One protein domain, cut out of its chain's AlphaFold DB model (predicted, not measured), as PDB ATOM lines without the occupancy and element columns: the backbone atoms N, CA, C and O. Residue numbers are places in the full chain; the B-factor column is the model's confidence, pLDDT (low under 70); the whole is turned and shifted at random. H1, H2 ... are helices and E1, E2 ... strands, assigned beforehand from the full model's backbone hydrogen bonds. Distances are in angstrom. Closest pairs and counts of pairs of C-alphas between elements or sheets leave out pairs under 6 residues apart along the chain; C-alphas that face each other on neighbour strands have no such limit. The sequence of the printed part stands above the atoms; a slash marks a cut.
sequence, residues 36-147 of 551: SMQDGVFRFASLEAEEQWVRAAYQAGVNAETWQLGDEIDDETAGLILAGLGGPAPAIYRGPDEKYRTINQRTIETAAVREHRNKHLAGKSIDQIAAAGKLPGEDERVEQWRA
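This is residues 36 to 147 of the 551 residues of an uncharacterized protein of Dongia mobilis (UniProt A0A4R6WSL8). The longest helix, H1, stands between two groups: the small hairpin E3-E4, near the last residues of H1, with H2 packed over it, and H5, which packs on H1 at a steep tilt of 47 degrees, with H3 close by. A second hairpin, E1-E2, leads into H1, and H4 lies at the far edge beyond H3. The 112 printed residues run E1, E2, H1, H2, E3, E4, H3, H4, H5, mixed in class, with two antiparallel two-stranded sheets. The whole is compact, with a radius of gyration of the C-alphas of 14.8 A and spans of 37 by 35 by 24 A.

E1, residues 36 to 38, and E2, residues 41 to 44, form an antiparallel hairpin; N 38 and O 41 are 2.8 A apart, within hydrogen-bond range. From E2 a tight link leads to H1, residues 47 to 60. H1 touches H5, residues 138 to 147, opposite ways at a steep tilt of 47 degrees; the closest C-alphas, of Arg 55 and Glu 138, are 6.2 A apart. H3, residues 111 to 121, is close to H5 but not clearly touching, the closest C-alphas being those of Val 113 and Arg 141, 7.9 A apart. H4, residues 126 to 131, is apart from H1 and H5. E3, residues 92 to 94, and E4, residues 100 to 102, form the other antiparallel hairpin, with N 93 and O 101 at 2.9 A, within hydrogen-bond range. The closest C-alphas of H1 and E3, of Ala 60 and Tyr 93, are 6.5 A apart; those of E4 and H2, residues 75 to 82, are of Tyr 100 and Ala 78, 6.5 A apart. In H1, H2, H3, H4 and H5 every O i to N i+4 pair is within hydrogen-bond range.

E1 begins at C-alpha 36 (238.566, 187.128, 255.483). H1 spans 19.9 A, H3 15.1 A, H5 14.4 A and H2 10.2 A. H5 ends at C-alpha 147 (229.204, 180.290, 234.074).

The C-alphas farthest apart, of Asp 39 and Gly 123, are 45.2 A apart. The printed part has no cut; the link from H1 to H2 is long. Residues 86 to 88 have pLDDT under 70.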
ATOM      1  N   SER A  36     237.935 186.117 254.626       93.62
ATOM      2  CA  SER A  36     238.566 187.128 255.483       93.62
ATOM      3  C   SER A  36     238.895 188.404 254.710       93.62
ATOM      4  O   SER A  36     239.134 188.373 253.503       93.62
ATOM      5  N   MET A  37     238.923 189.539 255.413       91.56
ATOM      6  CA  MET A  37     239.420 190.800 254.860       91.56
ATOM      7  C   MET A  37     240.946 190.750 254.734       91.56
ATOM      8  O   MET A  37     241.641 190.550 255.728       91.56
ATOM      9  N   GLN A  38     241.466 190.959 253.525       91.62
ATOM     10  CA  GLN A  38     242.896 191.051 253.222       91.62
ATOM     11  C   GLN A  38     243.135 192.301 252.375       91.62
ATOM     12  O   GLN A  38     242.544 192.446 251.307       91.62
ATOM     13  N   ASP A  39     243.961 193.225 252.867       90.12
ATOM     14  CA  ASP A  39     244.297 194.483 252.180       90.12
ATOM     15  C   ASP A  39     243.070 195.321 251.767       90.12
ATOM     16  O   ASP A  39     243.009 195.890 250.679       90.12
ATOM     17  N   GLY A  40     242.048 195.368 252.629       86.44
ATOM     18  CA  GLY A  40     240.801 196.095 252.354       86.44
ATOM     19  C   GLY A  40     239.865 195.404 251.356       86.44
ATOM     20  O   GLY A  40     238.825 195.964 251.020       86.44
ATOM     21  N   VAL A  41     240.186 194.183 250.918       90.50
ATOM     22  CA  VAL A  41     239.365 193.371 250.012       90.50
ATOM     23  C   VAL A  41     238.939 192.087 250.717       90.50
ATOM     24  O   VAL A  41     239.761 191.379 251.296       90.50
ATOM     25  N   PHE A  42     237.651 191.750 250.662       94.56
ATOM     26  CA  PHE A  42     237.180 190.469 251.182       94.56
ATOM     27  C   PHE A  42     237.602 189.338 250.240       94.56
ATOM     28  O   PHE A  42     237.247 189.340 249.061       94.56
ATOM     29  N   ARG A  43     238.361 188.366 250.751       94.81
ATOM     30  CA  ARG A  43     238.742 187.162 250.009       94.81
ATOM     31  C   ARG A  43     237.988 185.962 250.556       94.81
ATOM     32  O   ARG A  43     238.138 185.621 251.730       94.81
ATOM     33  N   PHE A  44     237.208 185.321 249.689       95.69
ATOM     34  CA  PHE A  44     236.516 184.082 250.021       95.69
ATOM     35  C   PHE A  44     237.514 182.958 250.309       95.69
ATOM     36  O   PHE A  44     238.555 182.859 249.656       95.69
ATOM     37  N   ALA A  45     237.197 182.117 251.294       94.50
ATOM     38  CA  ALA A  45     238.049 181.004 251.711       94.50
ATOM     39  C   ALA A  45     238.139 179.902 250.639       94.50
ATOM     40  O   ALA A  45     239.156 179.218 250.532       94.50
ATOM     41  N   SER A  46     237.085 179.741 249.838       95.06
ATOM     42  CA  SER A  46     237.023 178.811 248.711       95.06
ATOM     43  C   SER A  46     235.973 179.259 247.686       95.06
ATOM     44  O   SER A  46     235.243 180.227 247.911       95.06
ATOM     45  N   LEU A  47     235.879 178.550 246.557       93.00
ATOM     46  CA  LEU A  47     234.819 178.787 245.572       93.00
ATOM     47  C   LEU A  47     233.440 178.455 246.158       93.00
ATOM     48  O   LEU A  47     232.481 179.188 245.947       93.00
ATOM     49  N   GLU A  48     233.355 177.384 246.944       94.88
ATOM     50  CA  GLU A  48     232.131 176.957 247.620       94.88
ATOM     51  C   GLU A  48     231.645 178.013 248.620       94.88
ATOM     52  O   GLU A  48     230.445 178.262 248.715       94.88
ATOM     53  N   ALA A  49     232.560 178.675 249.334       94.88
ATOM     54  CA  ALA A  49     232.223 179.791 250.215       94.88
ATOM     55  C   ALA A  49     231.640 180.988 249.443       94.88
ATOM     56  O   ALA A  49     230.670 181.614 249.869       94.88
ATOM     57  N   GLU A  50     232.193 181.294 248.273       95.81
ATOM     58  CA  GLU A  50     231.665 182.360 247.422       95.81
ATOM     59  C   GLU A  50     230.279 182.011 246.858       95.81
ATOM     60  O   GLU A  50     229.385 182.854 246.837       95.81
ATOM     61  N   GLU A  51     230.049 180.752 246.490       96.00
ATOM     62  CA  GLU A  51     228.725 180.273 246.079       96.00
ATOM     63  C   GLU A  51     227.697 180.354 247.204       96.00
ATOM     64  O   GLU A  51     226.561 180.770 246.974       96.00
ATOM     65  N   GLN A  52     228.090 179.980 248.425       95.69
ATOM     66  CA  GLN A  52     227.247 180.138 249.610       95.69
ATOM     67  C   GLN A  52     226.855 181.605 249.809       95.69
ATOM     68  O   GLN A  52     225.688 181.895 250.081       95.69
ATOM     69  N   TRP A  53     227.787 182.537 249.598       96.44
ATOM     70  CA  TRP A  53     227.478 183.963 249.633       96.44
ATOM     71  C   TRP A  53     226.527 184.393 248.513       96.44
ATOM     72  O   TRP A  53     225.549 185.086 248.783       96.44
ATOM     73  N   VAL A  54     226.745 183.958 247.270       96.81
ATOM     74  CA  VAL A  54     225.856 184.289 246.141       96.81
ATOM     75  C   VAL A  54     224.419 183.828 246.412       96.81
ATOM     76  O   VAL A  54     223.475 184.561 246.107       96.81
ATOM     77  N   ARG A  55     224.240 182.660 247.043       96.00
ATOM     78  CA  ARG A  55     222.928 182.169 247.501       96.00
ATOM     79  C   ARG A  55     222.319 183.082 248.558       96.00
ATOM     80  O   ARG A  55     221.182 183.522 248.398       96.00
ATOM     81  N   ALA A  56     223.079 183.410 249.601       95.00
ATOM     82  CA  ALA A  56     222.619 184.289 250.673       95.00
ATOM     83  C   ALA A  56     222.242 185.689 250.149       95.00
ATOM     84  O   ALA A  56     221.186 186.219 250.490       95.00
ATOM     85  N   ALA A  57     223.052 186.259 249.254       96.25
ATOM     86  CA  ALA A  57     222.787 187.542 248.611       96.25
ATOM     87  C   ALA A  57     221.498 187.498 247.769       96.25
ATOM     88  O   ALA A  57     220.660 188.397 247.867       96.25
ATOM     89  N   TYR A  58     221.284 186.418 247.009       96.88
ATOM     90  CA  TYR A  58     220.062 186.206 246.228       96.88
ATOM     91  C   TYR A  58     218.802 186.118 247.099       96.88
ATOM     92  O   TYR A  58     217.765 186.696 246.754       96.88
ATOM     93  N   GLN A  59     218.896 185.428 248.237       94.12
ATOM     94  CA  GLN A  59     217.819 185.332 249.224       94.12
ATOM     95  C   GLN A  59     217.523 186.690 249.879       94.12
ATOM     96  O   GLN A  59     216.360 187.030 250.083       94.12
ATOM     97  N   ALA A  60     218.561 187.485 250.158       94.50
ATOM     98  CA  ALA A  60     218.451 188.792 250.805       94.50
ATOM     99  C   ALA A  60     218.081 189.949 249.855       94.50
ATOM    100  O   ALA A  60     217.834 191.062 250.316       94.50
ATOM    101  N   GLY A  61     218.054 189.729 248.535       96.06
ATOM    102  CA  GLY A  61     217.845 190.808 247.556       96.06
ATOM    103  C   GLY A  61     219.032 191.761 247.415       96.06
ATOM    104  O   GLY A  61     218.864 192.919 247.025       96.06
ATOM    105  N   VAL A  62     220.229 191.267 247.723       97.50
ATOM    106  CA  VAL A  62     221.484 192.017 247.730       97.50
ATOM    107  C   VAL A  62     222.315 191.642 246.507       97.50
ATOM    108  O   VAL A  62     222.349 190.494 246.067       97.50
ATOM    109  N   ASN A  63     223.008 192.620 245.936       97.06
ATOM    110  CA  ASN A  63     223.984 192.393 244.889       97.06
ATOM    111  C   ASN A  63     225.241 191.735 245.482       97.06
ATOM    112  O   ASN A  63     225.925 192.322 246.321       97.06
ATOM    113  N   ALA A  64     225.559 190.528 245.010       96.25
ATOM    114  CA  ALA A  64     226.691 189.743 245.494       96.25
ATOM    115  C   ALA A  64     228.066 190.409 245.273       96.25
ATOM    116  O   ALA A  64     229.017 190.021 245.946       96.25
ATOM    117  N   GLU A  65     228.177 191.397 244.378       95.19
ATOM    118  CA  GLU A  65     229.436 192.074 244.017       95.19
ATOM    119  C   GLU A  65     229.613 193.447 244.690       95.19
ATOM    120  O   GLU A  65     230.737 193.931 244.837       95.19
ATOM    121  N   THR A  66     228.515 194.090 245.102       96.44
ATOM    122  CA  THR A  66     228.522 195.464 245.643       96.44
ATOM    123  C   THR A  66     228.019 195.561 247.084       96.44
ATOM    124  O   THR A  66     227.752 196.655 247.583       96.44
ATOM    125  N   TRP A  67     227.911 194.432 247.782       96.69
ATOM    126  CA  TRP A  67     227.438 194.338 249.166       96.69
ATOM    127  C   TRP A  67     228.252 195.188 250.152       96.69
ATOM    128  O   TRP A  67     227.724 195.758 251.089       96.69
ATOM    129  N   GLN A  68     229.542 195.375 249.938       96.19
ATOM    130  CA  GLN A  68     230.382 196.188 250.816       96.19
ATOM    131  C   GLN A  68     229.991 197.679 250.840       96.19
ATOM    132  O   GLN A  68     230.466 198.416 251.695       96.19
ATOM    133  N   LEU A  69     229.127 198.134 249.919       95.50
ATOM    134  CA  LEU A  69     228.659 199.523 249.829       95.50
ATOM    135  C   LEU A  69     227.464 199.836 250.749       95.50
ATOM    136  O   LEU A  69     226.918 200.942 250.679       95.50
ATOM    137  N   GLY A  70     227.016 198.870 251.556       94.62
ATOM    138  CA  GLY A  70     225.994 199.074 252.585       94.62
ATOM    139  C   GLY A  70     226.576 199.755 253.811       94.62
ATOM    140  O   GLY A  70     227.744 199.533 254.135       94.62
ATOM    141  N   ASP A  71     225.767 200.555 254.500       95.06
ATOM    142  CA  ASP A  71     226.228 201.219 255.716       95.06
ATOM    143  C   ASP A  71     226.247 200.187 256.847       95.06
ATOM    144  O   ASP A  71     225.236 199.534 257.113       95.06
ATOM    145  N   GLU A  72     227.424 199.983 257.441       95.81
ATOM    146  CA  GLU A  72     227.633 199.046 258.549       95.81
ATOM    147  C   GLU A  72     226.820 199.481 259.769       95.81
ATOM    148  O   GLU A  72     226.790 200.661 260.116       95.81
ATOM    149  N   ILE A  73     226.165 198.516 260.409       94.44
ATOM    150  CA  ILE A  73     225.450 198.702 261.670       94.44
ATOM    151  C   ILE A  73     226.012 197.734 262.704       94.44
ATOM    152  O   ILE A  73     226.443 196.628 262.365       94.44
ATOM    153  N   ASP A  74     226.016 198.154 263.962       94.19
ATOM    154  CA  ASP A  74     226.471 197.317 265.063       94.19
ATOM    155  C   ASP A  74     225.484 196.165 265.347       94.19
ATOM    156  O   ASP A  74     224.301 196.208 264.988       94.19
ATOM    157  N   ASP A  75     225.991 195.111 265.990       90.06
ATOM    158  CA  ASP A  75     225.228 193.892 266.282       90.06
ATOM    159  C   ASP A  75     224.020 194.145 267.204       90.06
ATOM    160  O   ASP A  75     223.019 193.430 267.102       90.06
ATOM    161  N   GLU A  76     224.087 195.144 268.093       88.69
ATOM    162  CA  GLU A  76     222.994 195.489 269.009       88.69
ATOM    163  C   GLU A  76     221.838 196.130 268.233       88.69
ATOM    164  O   GLU A  76     220.701 195.647 268.297       88.69
ATOM    165  N   THR A  77     222.142 197.124 267.397       84.69
ATOM    166  CA  THR A  77     221.187 197.751 266.476       84.69
ATOM    167  C   THR A  77     220.575 196.723 265.524       84.69
ATOM    168  O   THR A  77     219.352 196.673 265.354       84.69
ATOM    169  N   ALA A  78     221.392 195.846 264.935       90.88
ATOM    170  CA  ALA A  78     220.897 194.769 264.082       90.88
ATOM    171  C   ALA A  78     219.961 193.819 264.845       90.88
ATOM    172  O   ALA A  78     218.903 193.454 264.329       90.88
ATOM    173  N   GLY A  79     220.301 193.461 266.087       85.50
ATOM    174  CA  GLY A  79     219.464 192.641 266.961       85.50
ATOM    175  C   GLY A  79     218.090 193.264 267.223       85.50
ATOM    176  O   GLY A  79     217.072 192.576 267.114       85.50
ATOM    177  N   LEU A  80     218.040 194.573 267.485       81.31
ATOM    178  CA  LEU A  80     216.786 195.312 267.666       81.31
ATOM    179  C   LEU A  80     215.940 195.342 266.385       81.31
ATOM    180  O   LEU A  80     214.720 195.150 266.448       81.31
ATOM    181  N   ILE A  81     216.563 195.534 265.219       83.56
ATOM    182  CA  ILE A  81     215.872 195.519 263.920       83.56
ATOM    183  C   ILE A  81     215.305 194.125 263.627       83.56
ATOM    184  O   ILE A  81     214.129 194.000 263.280       83.56
ATOM    185  N   LEU A  82     216.096 193.066 263.822       84.75
ATOM    186  CA  LEU A  82     215.662 191.681 263.604       84.75
ATOM    187  C   LEU A  82     214.559 191.242 264.575       84.75
ATOM    188  O   LEU A  82     213.691 190.456 264.195       84.75
ATOM    189  N   ALA A  83     214.551 191.775 265.798       81.31
ATOM    190  CA  ALA A  83     213.482 191.561 266.774       81.31
ATOM    191  C   ALA A  83     212.195 192.352 266.457       81.31
ATOM    192  O   ALA A  83     211.190 192.192 267.151       81.31
ATOM    193  N   GLY A  84     212.207 193.210 265.429       77.44
ATOM    194  CA  GLY A  84     211.091 194.091 265.089       77.44
ATOM    195  C   GLY A  84     210.894 195.251 266.074       77.44
ATOM    196  O   GLY A  84     209.821 195.850 266.094       77.44
ATOM    197  N   LEU A  85     211.905 195.558 266.893       71.00
ATOM    198  CA  LEU A  85     211.892 196.638 267.888       71.00
ATOM    199  C   LEU A  85     212.502 197.945 267.354       71.00
ATOM    200  O   LEU A  85     212.249 199.003 267.916       71.00
ATOM    201  N   GLY A  86     213.250 197.891 266.247       64.44
ATOM    202  CA  GLY A  86     213.929 199.043 265.632       64.44
ATOM    203  C   GLY A  86     213.046 200.012 264.827       64.44
ATOM    204  O   GLY A  86     213.575 200.844 264.096       64.44
ATOM    205  N   GLY A  87     211.713 199.911 264.908       69.56
ATOM    206  CA  GLY A  87     210.802 200.746 264.113       69.56
ATOM    207  C   GLY A  87     210.928 200.513 262.592       69.56
ATOM    208  O   GLY A  87     211.358 199.438 262.167       69.56
ATOM    209  N   PRO A  88     210.517 201.476 261.741       66.25
ATOM    210  CA  PRO A  88     210.671 201.386 260.289       66.25
ATOM    211  C   PRO A  88     212.137 201.612 259.882       66.25
ATOM    212  O   PRO A  88     212.505 202.674 259.385       66.25
ATOM    213  N   ALA A  89     212.981 200.609 260.111       73.44
ATOM    214  CA  ALA A  89     214.363 200.604 259.654       73.44
ATOM    215  C   ALA A  89     214.454 200.192 258.168       73.44
ATOM    216  O   ALA A  89     213.613 199.418 257.688       73.44
ATOM    217  N   PRO A  90     215.471 200.668 257.423       79.69
ATOM    218  CA  PRO A  90     215.825 200.085 256.134       79.69
ATOM    219  C   PRO A  90     215.999 198.571 256.272       79.69
ATOM    220  O   PRO A  90     216.423 198.084 257.320       79.69
ATOM    221  N   ALA A  91     215.706 197.818 255.210       90.19
ATOM    222  CA  ALA A  91     216.023 196.396 255.203       90.19
ATOM    223  C   ALA A  91     217.525 196.210 255.474       90.19
ATOM    224  O   ALA A  91     218.345 196.960 254.946       90.19
ATOM    225  N   ILE A  92     217.876 195.233 256.305       95.88
ATOM    226  CA  ILE A  92     219.265 194.923 256.648       95.88
ATOM    227  C   ILE A  92     219.643 193.547 256.111       95.88
ATOM    228  O   ILE A  92     218.785 192.688 255.906       95.88
ATOM    229  N   TYR A  93     220.933 193.327 255.905       95.75
ATOM    230  CA  TYR A  93     221.494 192.026 255.551       95.75
ATOM    231  C   TYR A  93     222.806 191.807 256.290       95.75
ATOM    232  O   TYR A  93     223.440 192.748 256.768       95.75
ATOM    233  N   ARG A  94     223.214 190.543 256.375       96.06
ATOM    234  CA  ARG A  94     224.509 190.142 256.918       96.06
ATOM    235  C   ARG A  94     225.450 189.869 255.748       96.06
ATOM    236  O   ARG A  94     225.130 189.028 254.912       96.06
ATOM    237  N   GLY A  95     226.549 190.615 255.652       96.50
ATOM    238  CA  GLY A  95     227.562 190.429 254.607       96.50
ATOM    239  C   GLY A  95     228.336 189.112 254.771       96.50
ATOM    240  O   GLY A  95     228.241 188.470 255.822       96.50
ATOM    241  N   PRO A  96     229.143 188.711 253.771       96.25
ATOM    242  CA  PRO A  96     229.996 187.536 253.880       96.25
ATOM    243  C   PRO A  96     231.110 187.736 254.908       96.25
ATOM    244  O   PRO A  96     231.691 186.756 255.338       96.25
ATOM    245  N   ASP A  97     231.376 188.970 255.343       94.75
ATOM    246  CA  ASP A  97     232.274 189.320 256.445       94.75
ATOM    247  C   ASP A  97     231.607 189.278 257.832       94.75
ATOM    248  O   ASP A  97     232.192 189.743 258.804       94.75
ATOM    249  N   GLU A  98     230.398 188.711 257.919       93.75
ATOM    250  CA  GLU A  98     229.584 188.562 259.129       93.75
ATOM    251  C   GLU A  98     229.017 189.849 259.737       93.75
ATOM    252  O   GLU A  98     228.250 189.771 260.703       93.75
ATOM    253  N   LYS A  99     229.305 191.006 259.140       95.12
ATOM    254  CA  LYS A  99     228.809 192.293 259.619       95.12
ATOM    255  C   LYS A  99     227.431 192.620 259.057       95.12
ATOM    256  O   LYS A  99     227.137 192.351 257.884       95.12
ATOM    257  N   TYR A 100     226.596 193.240 259.882       96.81
ATOM    258  CA  TYR A 100     225.293 193.731 259.458       96.81
ATOM    259  C   TYR A 100     225.410 195.063 258.719       96.81
ATOM    260  O   TYR A 100     226.222 195.919 259.065       96.81
ATOM    261  N   ARG A 101     224.596 195.226 257.674       97.44
ATOM    262  CA  ARG A 101     224.538 196.433 256.847       97.44
ATOM    263  C   ARG A 101     223.118 196.779 256.448       97.44
ATOM    264  O   ARG A 101     222.283 195.889 256.287       97.44
ATOM    265  N   THR A 102     222.868 198.058 256.202       95.81
ATOM    266  CA  THR A 102     221.631 198.529 255.573       95.81
ATOM    267  C   THR A 102     221.654 198.298 254.059       95.81
ATOM    268  O   THR A 102     222.677 198.458 253.385       95.81
ATOM    269  N   ILE A 103     220.506 197.915 253.500       94.56
ATOM    270  CA  ILE A 103     220.280 197.874 252.055       94.56
ATOM    271  C   ILE A 103     220.104 199.309 251.550       94.56
ATOM    272  O   ILE A 103     219.212 200.029 251.996       94.56
ATOM    273  N   ASN A 104     220.915 199.705 250.568       92.00
ATOM    274  CA  ASN A 104     220.807 200.983 249.863       92.00
ATOM    275  C   ASN A 104     220.845 200.775 248.335       92.00
ATOM    276  O   ASN A 104     221.026 199.660 247.848       92.00
ATOM    277  N   GLN A 105     220.682 201.844 247.548       91.62
ATOM    278  CA  GLN A 105     220.626 201.753 246.077       91.62
ATOM    279  C   GLN A 105     221.847 201.070 245.436       91.62
ATOM    280  O   GLN A 105     221.730 200.527 244.341       91.62
ATOM    281  N   ARG A 106     223.004 201.079 246.108       93.94
ATOM    282  CA  ARG A 106     224.252 200.488 245.609       93.94
ATOM    283  C   ARG A 106     224.358 198.997 245.918       93.94
ATOM    284  O   ARG A 106     225.081 198.292 245.222       93.94
ATOM    285  N   THR A 107     223.666 198.524 246.953       96.00
ATOM    286  CA  THR A 107     223.709 197.127 247.407       96.00
ATOM    287  C   THR A 107     222.499 196.328 246.960       96.00
ATOM    288  O   THR A 107     222.513 195.107 247.073       96.00
ATOM    289  N   ILE A 108     221.438 196.983 246.488       93.19
ATOM    290  CA  ILE A 108     220.288 196.302 245.902       93.19
ATOM    291  C   ILE A 108     220.758 195.511 244.677       93.19
ATOM    292  O   ILE A 108     221.512 196.006 243.840       93.19
ATOM    293  N   GLU A 109     220.300 194.269 244.573       95.31
ATOM    294  CA  GLU A 109     220.530 193.423 243.403       95.31
ATOM    295  C   GLU A 109     220.187 194.111 242.066       95.31
ATOM    296  O   GLU A 109     219.330 195.000 241.975       95.31
ATOM    297  N   THR A 110     220.799 193.635 240.985       94.38
ATOM    298  CA  THR A 110     220.514 194.153 239.645       94.38
ATOM    299  C   THR A 110     219.098 193.798 239.179       94.38
ATOM    300  O   THR A 110     218.476 192.840 239.647       94.38
ATOM    301  N   ALA A 111     218.584 194.553 238.202       91.94
ATOM    302  CA  ALA A 111     217.263 194.306 237.620       91.94
ATOM    303  C   ALA A 111     217.126 192.882 237.049       91.94
ATOM    304  O   ALA A 111     216.091 192.253 237.245       91.94
ATOM    305  N   ALA A 112     218.183 192.349 236.426       93.75
ATOM    306  CA  ALA A 112     218.192 190.994 235.875       93.75
ATOM    307  C   ALA A 112     218.042 189.914 236.963       93.75
ATOM    308  O   ALA A 112     217.266 188.973 236.802       93.75
ATOM    309  N   VAL A 113     218.734 190.063 238.100       94.06
ATOM    310  CA  VAL A 113     218.617 189.127 239.235       94.06
ATOM    311  C   VAL A 113     217.219 189.195 239.853       94.06
ATOM    312  O   VAL A 113     216.628 188.165 240.183       94.06
ATOM    313  N   ARG A 114     216.653 190.403 239.939       94.94
ATOM    314  CA  ARG A 114     215.289 190.615 240.422       94.94
ATOM    315  C   ARG A 114     214.241 189.983 239.517       94.94
ATOM    316  O   ARG A 114     213.336 189.316 240.009       94.94
ATOM    317  N   GLU A 115     214.348 190.192 238.209       93.31
ATOM    318  CA  GLU A 115     213.444 189.614 237.214       93.31
ATOM    319  C   GLU A 115     213.506 188.087 237.247       93.31
ATOM    320  O   GLU A 115     212.464 187.433 237.321       93.31
ATOM    321  N   HIS A 116     214.719 187.531 237.315       96.56
ATOM    322  CA  HIS A 116     214.941 186.108 237.535       96.56
ATOM    323  C   HIS A 116     214.192 185.619 238.781       96.56
ATOM    324  O   HIS A 116     213.372 184.706 238.702       96.56
ATOM    325  N   ARG A 117     214.391 186.267 239.937       95.69
ATOM    326  CA  ARG A 117     213.684 185.899 241.173       95.69
ATOM    327  C   ARG A 117     212.170 185.995 241.045       95.69
ATOM    328  O   ARG A 117     211.475 185.048 241.399       95.69
ATOM    329  N   ASN A 118     211.653 187.082 240.490       93.31
ATOM    330  CA  ASN A 118     210.216 187.268 240.322       93.31
ATOM    331  C   ASN A 118     209.601 186.202 239.405       93.31
ATOM    332  O   ASN A 118     208.526 185.692 239.713       93.31
ATOM    333  N   LYS A 119     210.304 185.799 238.339       96.25
ATOM    334  CA  LYS A 119     209.889 184.701 237.454       96.25
ATOM    335  C   LYS A 119     209.735 183.380 238.213       96.25
ATOM    336  O   LYS A 119     208.759 182.670 237.995       96.25
ATOM    337  N   HIS A 120     210.657 183.052 239.121       94.94
ATOM    338  CA  HIS A 120     210.588 181.805 239.894       94.94
ATOM    339  C   HIS A 120     209.628 181.854 241.088       94.94
ATOM    340  O   HIS A 120     209.194 180.794 241.557       94.94
ATOM    341  N   LEU A 121     209.301 183.053 241.578       92.94
ATOM    342  CA  LEU A 121     208.289 183.276 242.613       92.94
ATOM    343  C   LEU A 121     206.863 183.336 242.046       92.94
ATOM    344  O   LEU A 121     205.911 183.059 242.774       92.94
ATOM    345  N   ALA A 122     206.698 183.673 240.764       92.75
ATOM    346  CA  ALA A 122     205.394 183.781 240.123       92.75
ATOM    347  C   ALA A 122     204.576 182.485 240.277       92.75
ATOM    348  O   ALA A 122     205.036 181.388 239.961       92.75
ATOM    349  N   GLY A 123     203.348 182.621 240.786       90.44
ATOM    350  CA  GLY A 123     202.428 181.501 241.000       90.44
ATOM    351  C   GLY A 123     202.716 180.632 242.232       90.44
ATOM    352  O   GLY A 123     201.993 179.662 242.440       90.44
ATOM    353  N   LYS A 124     203.721 180.962 243.058       92.06
ATOM    354  CA  LYS A 124     204.030 180.230 244.297       92.06
ATOM    355  C   LYS A 124     203.514 180.965 245.530       92.06
ATOM    356  O   LYS A 124     203.674 182.178 245.653       92.06
ATOM    357  N   SER A 125     202.912 180.231 246.462       90.75
ATOM    358  CA  SER A 125     202.529 180.771 247.769       90.75
ATOM    359  C   SER A 125     203.732 180.857 248.714       90.75
ATOM    360  O   SER A 125     204.730 180.156 248.542       90.75
ATOM    361  N   ILE A 126     203.621 181.690 249.753       82.19
ATOM    362  CA  ILE A 126     204.648 181.792 250.801       82.19
ATOM    363  C   ILE A 126     204.882 180.431 251.474       82.19
ATOM    364  O   ILE A 126     206.030 180.060 251.693       82.19
ATOM    365  N   ASP A 127     203.825 179.647 251.712       87.50
ATOM    366  CA  ASP A 127     203.943 178.310 252.308       87.50
ATOM    367  C   ASP A 127     204.698 177.335 251.397       87.50
ATOM    368  O   ASP A 127     205.502 176.541 251.875       87.50
ATOM    369  N   GLN A 128     204.492 177.413 250.077       87.50
ATOM    370  CA  GLN A 128     205.231 176.595 249.109       87.50
ATOM    371  C   GLN A 128     206.715 176.969 249.063       87.50
ATOM    372  O   GLN A 128     207.565 176.095 248.906       87.50
ATOM    373  N   ILE A 129     207.031 178.258 249.206       85.94
ATOM    374  CA  ILE A 129     208.411 178.750 249.268       85.94
ATOM    375  C   ILE A 129     209.070 178.301 250.579       85.94
ATOM    376  O   ILE A 129     210.172 177.761 250.552       85.94
ATOM    377  N   ALA A 130     208.379 178.458 251.709       81.19
ATOM    378  CA  ALA A 130     208.874 178.040 253.018       81.19
ATOM    379  C   ALA A 130     209.085 176.519 253.095       81.19
ATOM    380  O   ALA A 130     210.119 176.064 253.580       81.19
ATOM    381  N   ALA A 131     208.152 175.726 252.558       86.62
ATOM    382  CA  ALA A 131     208.247 174.267 252.524       86.62
ATOM    383  C   ALA A 131     209.405 173.755 251.652       86.62
ATOM    384  O   ALA A 131     209.921 172.669 251.901       86.62
ATOM    385  N   ALA A 132     209.830 174.524 250.644       86.75
ATOM    386  CA  ALA A 132     210.956 174.156 249.791       86.75
ATOM    387  C   ALA A 132     212.317 174.294 250.496       86.75
ATOM    388  O   ALA A 132     213.305 173.755 249.998       86.75
ATOM    389  N   GLY A 133     212.395 175.028 251.616       86.38
ATOM    390  CA  GLY A 133     213.632 175.246 252.379       86.38
ATOM    391  C   GLY A 133     214.720 176.045 251.647       86.38
ATOM    392  O   GLY A 133     215.790 176.264 252.204       86.38
ATOM    393  N   LYS A 134     214.458 176.482 250.411       91.75
ATOM    394  CA  LYS A 134     215.335 177.307 249.574       91.75
ATOM    395  C   LYS A 134     214.505 178.201 248.669       91.75
ATOM    396  O   LYS A 134     213.358 177.874 248.342       91.75
ATOM    397  N   LEU A 135     215.082 179.315 248.231       92.06
ATOM    398  CA  LEU A 135     214.345 180.251 247.398       92.06
ATOM    399  C   LEU A 135     214.238 179.710 245.957       92.06
ATOM    400  O   LEU A 135     215.237 179.268 245.383       92.06
ATOM    401  N   PRO A 136     213.049 179.715 245.326       94.44
ATOM    402  CA  PRO A 136     212.921 179.335 243.925       94.44
ATOM    403  C   PRO A 136     213.884 180.099 243.004       94.44
ATOM    404  O   PRO A 136     213.947 181.323 243.067       94.44
ATOM    405  N   GLY A 137     214.597 179.378 242.132       94.94
ATOM    406  CA  GLY A 137     215.580 179.957 241.204       94.94
ATOM    407  C   GLY A 137     216.989 180.124 241.784       94.94
ATOM    408  O   GLY A 137     217.902 180.511 241.066       94.94
ATOM    409  N   GLU A 138     217.210 179.810 243.060       95.75
ATOM    410  CA  GLU A 138     218.521 179.988 243.692       95.75
ATOM    411  C   GLU A 138     219.633 179.152 243.029       95.75
ATOM    412  O   GLU A 138     220.699 179.687 242.733       95.75
ATOM    413  N   ASP A 139     219.387 177.869 242.735       96.44
ATOM    414  CA  ASP A 139     220.382 176.996 242.088       96.44
ATOM    415  C   ASP A 139     220.739 177.471 240.675       96.44
ATOM    416  O   ASP A 139     221.917 177.590 240.342       96.44
ATOM    417  N   GLU A 140     219.727 177.828 239.880       97.31
ATOM    418  CA  GLU A 140     219.912 178.368 238.528       97.31
ATOM    419  C   GLU A 140     220.728 179.669 238.567       97.31
ATOM    420  O   GLU A 140     221.607 179.893 237.732       97.31
ATOM    421  N   ARG A 141     220.511 180.513 239.585       96.31
ATOM    422  CA  ARG A 141     221.289 181.741 239.750       96.31
ATOM    423  C   ARG A 141     222.759 181.460 240.062       96.31
ATOM    424  O   ARG A 141     223.630 182.146 239.523       96.31
ATOM    425  N   VAL A 142     223.043 180.476 240.912       96.38
ATOM    426  CA  VAL A 142     224.422 180.063 241.222       96.38
ATOM    427  C   VAL A 142     225.105 179.480 239.989       96.38
ATOM    428  O   VAL A 142     226.265 179.795 239.732       96.38
ATOM    429  N   GLU A 143     224.394 178.700 239.177       95.75
ATOM    430  CA  GLU A 143     224.913 178.179 237.908       95.75
ATOM    431  C   GLU A 143     225.228 179.296 236.904       95.75
ATOM    432  O   GLU A 143     226.315 179.304 236.320       95.75
ATOM    433  N   GLN A 144     224.342 180.287 236.753       95.62
ATOM    434  CA  GLN A 144     224.602 181.472 235.922       95.62
ATOM    435  C   GLN A 144     225.838 182.243 236.400       95.62
ATOM    436  O   GLN A 144     226.650 182.688 235.588       95.62
ATOM    437  N   TRP A 145     225.991 182.399 237.717       95.62
ATOM    438  CA  TRP A 145     227.161 183.042 238.305       95.62
ATOM    439  C   TRP A 145     228.448 182.243 238.039       95.62
ATOM    440  O   TRP A 145     229.436 182.823 237.582       95.62
ATOM    441  N   ARG A 146     228.430 180.912 238.219       94.50
ATOM    442  CA  ARG A 146     229.561 180.027 237.882       94.50
ATOM    443  C   ARG A 146     229.955 180.175 236.414       94.50
ATOM    444  O   ARG A 146     231.134 180.342 236.109       94.50
ATOM    445  N   ALA A 147     228.975 180.154 235.509       93.94
ATOM    446  CA  ALA A 147     229.204 180.290 234.074       93.94
ATOM    447  C   ALA A 147     229.845 181.643 233.719       93.94
ATOM    448  O   ALA A 147     230.831 181.680 232.982       93.94
TER     449      ALA A 147